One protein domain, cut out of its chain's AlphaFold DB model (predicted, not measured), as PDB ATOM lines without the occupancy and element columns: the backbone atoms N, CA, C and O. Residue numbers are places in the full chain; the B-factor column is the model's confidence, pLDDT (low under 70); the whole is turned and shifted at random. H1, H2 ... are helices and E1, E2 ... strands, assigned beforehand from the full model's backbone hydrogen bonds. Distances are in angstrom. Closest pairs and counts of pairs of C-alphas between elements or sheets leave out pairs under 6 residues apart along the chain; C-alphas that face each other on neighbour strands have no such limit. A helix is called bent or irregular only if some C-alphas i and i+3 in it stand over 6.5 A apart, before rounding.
ATOM      1  N   ILE A  14      38.044   8.946 -11.861       91.19
ATOM      2  CA  ILE A  14      39.324   8.863 -11.160       91.19
ATOM      3  C   ILE A  14      39.567  10.192 -10.453       91.19
ATOM      4  O   ILE A  14      39.506  11.249 -11.080       91.19
ATOM      5  N   ILE A  15      39.875  10.142  -9.160       90.75
ATOM      6  CA  ILE A  15      40.371  11.301  -8.418       90.75
ATOM      7  C   ILE A  15      41.883  11.175  -8.241       90.75
ATOM      8  O   ILE A  15      42.395  10.127  -7.853       90.75
ATOM      9  N   SER A  16      42.610  12.242  -8.564       90.31
ATOM     10  CA  SER A  16      44.056  12.297  -8.368       90.31
ATOM     11  C   SER A  16      44.370  13.006  -7.062       90.31
ATOM     12  O   SER A  16      44.092  14.195  -6.924       90.31
ATOM     13  N   PHE A  17      45.020  12.311  -6.128       91.62
ATOM     14  CA  PHE A  17      45.513  12.952  -4.908       91.62
ATOM     15  C   PHE A  17      46.642  13.951  -5.187       91.62
ATOM     16  O   PHE A  17      46.768  14.943  -4.477       91.62
ATOM     17  N   LYS A  18      47.422  13.741  -6.257       91.56
ATOM     18  CA  LYS A  18      48.474  14.678  -6.680       91.56
ATOM     19  C   LYS A  18      47.893  15.988  -7.224       91.56
ATOM     20  O   LYS A  18      48.469  17.043  -6.997       91.56
ATOM     21  N   ASN A  19      46.756  15.919  -7.921       87.12
ATOM     22  CA  ASN A  19      46.113  17.057  -8.582       87.12
ATOM     23  C   ASN A  19      44.651  17.207  -8.131       87.12
ATOM     24  O   ASN A  19      43.744  17.191  -8.963       87.12
ATOM     25  N   LEU A  20      44.413  17.363  -6.825       89.00
ATOM     26  CA  LEU A  20      43.054  17.394  -6.266       89.00
ATOM     27  C   LEU A  20      42.188  18.524  -6.856       89.00
ATOM     28  O   LEU A  20      40.999  18.333  -7.104       89.00
ATOM     29  N   ASN A  21      42.803  19.668  -7.173       91.06
ATOM     30  CA  ASN A  21      42.132  20.814  -7.797       91.06
ATOM     31  C   ASN A  21      41.572  20.521  -9.201       91.06
ATOM     32  O   ASN A  21      40.702  21.251  -9.665       91.06
ATOM     33  N   ALA A  22      42.050  19.474  -9.886       89.31
ATOM     34  CA  ALA A  22      41.526  19.074 -11.193       89.31
ATOM     35  C   ALA A  22      40.151  18.384 -11.099       89.31
ATOM     36  O   ALA A  22      39.504  18.165 -12.124       89.31
ATOM     37  N   GLY A  23      39.698  18.054  -9.885       88.75
ATOM     38  CA  GLY A  23      38.423  17.393  -9.650       88.75
ATOM     39  C   GLY A  23      38.398  15.937 -10.119       88.75
ATOM     40  O   GLY A  23      39.428  15.274 -10.254       88.75
ATOM     41  N   LEU A  24      37.184  15.425 -10.331       88.88
ATOM     42  CA  LEU A  24      36.937  14.051 -10.754       88.88
ATOM     43  C   LEU A  24      37.120  13.911 -12.272       88.88
ATOM     44  O   LEU A  24      36.386  14.512 -13.060       88.88
ATOM     45  N   LEU A  25      38.046  13.054 -12.700       89.88
ATOM     46  CA  LEU A  25      38.150  12.646 -14.096       89.88
ATOM     47  C   LEU A  25      37.045  11.632 -14.408       89.88
ATOM     48  O   LEU A  25      37.192  10.440 -14.139       89.88
ATOM     49  N   GLY A  26      35.931  12.120 -14.955       88.94
ATOM     50  CA  GLY A  26      34.733  11.320 -15.204       88.94
ATOM     51  C   GLY A  26      34.969  10.105 -16.106       88.94
ATOM     52  O   GLY A  26      35.534  10.212 -17.197       88.94
ATOM     53  N   PHE A  27      34.476   8.954 -15.659       89.31
ATOM     54  CA  PHE A  27      34.396   7.724 -16.428       89.31
ATOM     55  C   PHE A  27      33.417   7.896 -17.593       89.31
ATOM     56  O   PHE A  27      32.336   8.473 -17.452       89.31
ATOM     57  N   ALA A  28      33.795   7.381 -18.759       88.62
ATOM     58  CA  ALA A  28      32.898   7.273 -19.894       88.62
ATOM     59  C   ALA A  28      33.257   6.047 -20.727       88.62
ATOM     60  O   ALA A  28      34.432   5.815 -21.017       88.62
ATOM     61  N   THR A  29      32.247   5.310 -21.179       84.88
ATOM     62  CA  THR A  29      32.435   4.289 -22.210       84.88
ATOM     63  C   THR A  29      32.290   4.928 -23.587       84.88
ATOM     64  O   THR A  29      31.507   5.861 -23.785       84.88
ATOM     65  N   LEU A  30      33.078   4.464 -24.556       87.12
ATOM     66  CA  LEU A  30      32.948   4.912 -25.938       87.12
ATOM     67  C   LEU A  30      31.993   3.965 -26.668       87.12
ATOM     68  O   LEU A  30      32.368   2.850 -27.019       87.12
ATOM     69  N   LYS A  31      30.764   4.415 -26.916       80.44
ATOM     70  CA  LYS A  31      29.753   3.661 -27.666       80.44
ATOM     71  C   LYS A  31      29.374   4.462 -28.906       80.44
ATOM     72  O   LYS A  31      28.952   5.611 -28.807       80.44
ATOM     73  N   ASN A  32      29.578   3.894 -30.093       82.81
ATOM     74  CA  ASN A  32      29.271   4.545 -31.377       82.81
ATOM     75  C   ASN A  32      29.870   5.961 -31.520       82.81
ATOM     76  O   ASN A  32      29.180   6.896 -31.920       82.81
ATOM     77  N   LYS A  33      31.154   6.133 -31.163       85.44
ATOM     78  CA  LYS A  33      31.879   7.425 -31.162       85.44
ATOM     79  C   LYS A  33      31.323   8.488 -30.195       85.44
ATOM     80  O   LYS A  33      31.823   9.610 -30.185       85.44
ATOM     81  N   LYS A  34      30.337   8.154 -29.354       85.44
ATOM     82  CA  LYS A  34      29.818   9.018 -28.285       85.44
ATOM     83  C   LYS A  34      30.316   8.533 -26.924       85.44
ATOM     84  O   LYS A  34      30.440   7.333 -26.688       85.44
ATOM     85  N   LYS A  35      30.622   9.486 -26.041       85.25
ATOM     86  CA  LYS A  35      30.984   9.218 -24.645       85.25
ATOM     87  C   LYS A  35      29.704   9.037 -23.832       85.25
ATOM     88  O   LYS A  35      28.986  10.008 -23.617       85.25
ATOM     89  N   GLU A  36      29.441   7.817 -23.390       84.94
ATOM     90  CA  GLU A  36      28.356   7.478 -22.471       84.94
ATOM     91  C   GLU A  36      28.895   7.557 -21.039       84.94
ATOM     92  O   GLU A  36      29.836   6.844 -20.692       84.94
ATOM     93  N   ARG A  37      28.329   8.449 -20.219       87.12
ATOM     94  CA  ARG A  37      28.746   8.655 -18.818       87.12
ATOM     95  C   ARG A  37      27.832   7.966 -17.808       87.12
ATOM     96  O   ARG A  37      28.130   7.974 -16.620       87.12
ATOM     97  N   ALA A  38      26.713   7.407 -18.267       85.31
ATOM     98  CA  ALA A  38      25.757   6.745 -17.399       85.31
ATOM     99  C   ALA A  38      26.359   5.460 -16.819       85.31
ATOM    100  O   ALA A  38      26.810   4.584 -17.558       85.31
ATOM    101  N   ILE A  39      26.337   5.350 -15.495       87.75
ATOM    102  CA  ILE A  39      26.697   4.124 -14.791       87.75
ATOM    103  C   ILE A  39      25.436   3.282 -14.644       87.75
ATOM    104  O   ILE A  39      24.490   3.682 -13.965       87.75
ATOM    105  N   THR A  40      25.416   2.131 -15.312       87.50
ATOM    106  CA  THR A  40      24.294   1.190 -15.249       87.50
ATOM    107  C   THR A  40      24.479   0.184 -14.113       87.50
ATOM    108  O   THR A  40      25.586   0.008 -13.598       87.50
ATOM    109  N   GLU A  41      23.406  -0.511 -13.732       86.06
ATOM    110  CA  GLU A  41      23.468  -1.568 -12.716       86.06
ATOM    111  C   GLU A  41      24.425  -2.693 -13.138       86.06
ATOM    112  O   GLU A  41      25.219  -3.167 -12.329       86.06
ATOM    113  N   GLU A  42      24.456  -3.045 -14.425       87.81
ATOM    114  CA  GLU A  42      25.389  -4.039 -14.965       87.81
ATOM    115  C   GLU A  42      26.845  -3.584 -14.817       87.81
ATOM    116  O   GLU A  42      27.714  -4.383 -14.465       87.81
ATOM    117  N   THR A  43      27.111  -2.292 -15.038       87.81
ATOM    118  CA  THR A  43      28.448  -1.704 -14.866       87.81
ATOM    119  C   THR A  43      28.896  -1.789 -13.407       87.81
ATOM    120  O   THR A  43      30.041  -2.152 -13.136       87.81
ATOM    121  N   LEU A  44      27.991  -1.511 -12.460       88.94
ATOM    122  CA  LEU A  44      28.272  -1.637 -11.027       88.94
ATOM    123  C   LEU A  44      28.539  -3.085 -10.627       88.94
ATOM    124  O   LEU A  44      29.538  -3.350  -9.966       88.94
ATOM    125  N   ILE A  45      27.697  -4.027 -11.059       91.81
ATOM    126  CA  ILE A  45      27.861  -5.454 -10.750       91.81
ATOM    127  C   ILE A  45      29.208  -5.969 -11.274       91.81
ATOM    128  O   ILE A  45      29.945  -6.640 -10.543       91.81
ATOM    129  N   ALA A  46      29.557  -5.629 -12.517       92.50
ATOM    130  CA  ALA A  46      30.834  -6.005 -13.114       92.50
ATOM    131  C   ALA A  46      32.017  -5.418 -12.330       92.50
ATOM    132  O   ALA A  46      32.946  -6.148 -11.980       92.50
ATOM    133  N   PHE A  47      31.958  -4.127 -11.991       91.56
ATOM    134  CA  PHE A  47      32.991  -3.461 -11.200       91.56
ATOM    135  C   PHE A  47      33.153  -4.090  -9.810       91.56
ATOM    136  O   PHE A  47      34.265  -4.445  -9.426       91.56
ATOM    137  N   THR A  48      32.059  -4.292  -9.071       93.31
ATOM    138  CA  THR A  48      32.084  -4.900  -7.732       93.31
ATOM    139  C   THR A  48      32.660  -6.313  -7.760       93.31
ATOM    140  O   THR A  48      33.410  -6.682  -6.857       93.31
ATOM    141  N   THR A  49      32.359  -7.093  -8.799       96.81
ATOM    142  CA  THR A  49      32.903  -8.448  -8.966       96.81
ATOM    143  C   THR A  49      34.424  -8.422  -9.108       96.81
ATOM    144  O   THR A  49      35.118  -9.143  -8.392       96.81
ATOM    145  N   GLN A  50      34.947  -7.554  -9.980       95.25
ATOM    146  CA  GLN A  50      36.393  -7.403 -10.186       95.25
ATOM    147  C   GLN A  50      37.089  -6.858  -8.934       95.25
ATOM    148  O   GLN A  50      38.104  -7.402  -8.507       95.25
ATOM    149  N   LEU A  51      36.508  -5.836  -8.296       95.12
ATOM    150  CA  LEU A  51      37.045  -5.244  -7.074       95.12
ATOM    151  C   LEU A  51      37.150  -6.274  -5.947       95.12
ATOM    152  O   LEU A  51      38.176  -6.352  -5.279       95.12
ATOM    153  N   LYS A  52      36.110  -7.093  -5.752       96.62
ATOM    154  CA  LYS A  52      36.126  -8.157  -4.746       96.62
ATOM    155  C   LYS A  52      37.228  -9.180  -5.028       96.62
ATOM    156  O   LYS A  52      37.899  -9.591  -4.089       96.62
ATOM    157  N   GLY A  53      37.413  -9.567  -6.291       94.75
ATOM    158  CA  GLY A  53      38.499 -10.464  -6.697       94.75
ATOM    159  C   GLY A  53      39.871  -9.909  -6.315       94.75
ATOM    160  O   GLY A  53      40.617 -10.576  -5.607       94.75
ATOM    161  N   LEU A  54      40.144  -8.653  -6.682       92.31
ATOM    162  CA  LEU A  54      41.405  -7.974  -6.367       92.31
ATOM    163  C   LEU A  54      41.655  -7.857  -4.859       92.31
ATOM    164  O   LEU A  54      42.761  -8.112  -4.399       92.31
ATOM    165  N   VAL A  55      40.639  -7.491  -4.073       94.69
ATOM    166  CA  VAL A  55      40.784  -7.384  -2.610       94.69
ATOM    167  C   VAL A  55      41.111  -8.743  -1.993       94.69
ATOM    168  O   VAL A  55      41.982  -8.822  -1.134       94.69
ATOM    169  N   LEU A  56      40.446  -9.817  -2.433       95.06
ATOM    170  CA  LEU A  56      40.728 -11.167  -1.940       95.06
ATOM    171  C   LEU A  56      42.136 -11.636  -2.314       95.06
ATOM    172  O   LEU A  56      42.777 -12.294  -1.505       95.06
ATOM    173  N   GLU A  57      42.613 -11.282  -3.505       93.25
ATOM    174  CA  GLU A  57      43.976 -11.574  -3.947       93.25
ATOM    175  C   GLU A  57      45.013 -10.831  -3.097       93.25
ATOM    176  O   GLU A  57      45.913 -11.461  -2.554       93.25
ATOM    177  N   ILE A  58      44.840  -9.518  -2.894       92.62
ATOM    178  CA  ILE A  58      45.732  -8.687  -2.063       92.62
ATOM    179  C   ILE A  58      45.777  -9.186  -0.614       92.62
ATOM    180  O   ILE A  58      46.818  -9.128   0.038       92.62
ATOM    181  N   CYS A  59      44.645  -9.654  -0.088       93.81
ATOM    182  CA  CYS A  59      44.550 -10.158   1.278       93.81
ATOM    183  C   CYS A  59      44.959 -11.631   1.426       93.81
ATOM    184  O   CYS A  59      44.921 -12.139   2.548       93.81
ATOM    185  N   ASN A  60      45.324 -12.325   0.345       94.94
ATOM    186  CA  ASN A  60      45.789 -13.703   0.418       94.94
ATOM    187  C   ASN A  60      47.316 -13.740   0.642       94.94
ATOM    188  O   ASN A  60      48.060 -13.416  -0.281       94.94
TER     189      ASN A  60
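Overview. This is residues 14 to 60 of the 70 residues of an uncharacterized protein of Maribacter sp (UniProt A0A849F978). An open V: one arm is the long helix H1 with the ends beside it, residues 40 to 60, which stands free; the other is a narrow loop of chain that folds back on itself, with residues 14 to 15 paired beside E1 and residues 17 to 22 sticking out at its tip; the small hairpin of E2 and E3 sits where the two arms come together. Contacts between the parts are few, and the long axis runs from the hairpin to the far end of the helix. The printed part has 47 residues, with three named strands and then one named helix, in the order E1, E2, E3, H1; the sheet is E2 - E3, antiparallel, and the class is mixed, helices and strands. The whole is only just loose, close to extended, with a radius of gyration of the C-alphas of 14.2 A, and it is flat, spanning 39 by 30 by 15 A.

Along the chain. The printed part begins at Ile 14, with its C-alpha at (39.324, 8.863, -11.160). E1 is residues 24 to 26, Leu 24 to Gly 26, and its first C-alpha is at (36.937, 14.051, -10.754). E2 is residues 29 to 31, Thr 29 to Lys 31. E3 is residues 34 to 36, Lys 34 to Glu 36. Each of these strands has 3 residues; their lengths from first to last C-alpha are 5.7 A for E1, 6.1 A for E2 and 6.2 A for E3. H1 is residues 41 to 58, Glu 41 to Ile 58, and it measures 25.7 A from first to last C-alpha. It begins with C-alpha 41 at (23.468, -1.568, -12.716) and ends with C-alpha 58 at (45.732, -8.687, -2.063). H1 is not bent.

Arrangement. Residues 14 to 15 pair with residues 24 to 25 of E1, antiparallel, in a stretch too short to be named. Residues 17 to 22, between these two stretches, stand free. E1 pairs with no named strand. It runs on into E2 across a break of 2 residues, at 23 degrees. E1 and E2 are apart, with no C-alpha of the one within 8 A of the other. E2 and E3 form a hairpin and are antiparallel neighbours, with 135 degrees between their N-to-C directions. The C-alphas of Leu 30 and Lys 35, which face each other, are 4.9 A apart; those of Thr 29 and Glu 36, which also face each other, are 5.2 A apart. Across this pair N 29 and O 36 are within hydrogen-bond range at 2.9 A, and so are N 34 and O 31, at 2.9 A. E1 is apart from E3. H1 is apart from E1 and from E2. Residues 40 to 60, of which 41 to 58 belong to H1, stand free: no C-alpha 8 or more residues away along the chain lies within 10 A of them. In the backbone of H1 every O i to N i+4 pair is within hydrogen-bond range.

Size, cuts and confidence. The two C-alphas farthest apart in the domain are those of Lys 33 and Asn 60, at 40.5 A. From the first to the last printed C-alpha, Ile 14 to Asn 60, the distance is 26.2 A. The printed part has no cut from residue 14 to residue 60. The links E1 to E2, E2 to E3 and E3 to H1 are tight, with 2, 2 and 4 residues between the elements, and no link is long. The mean pLDDT of the printed part is 89.9, and no printed residue is under 70. Among the named elements the mean pLDDT is 84 for E2, 85 for E3, 89 for E1 and 93 for H1.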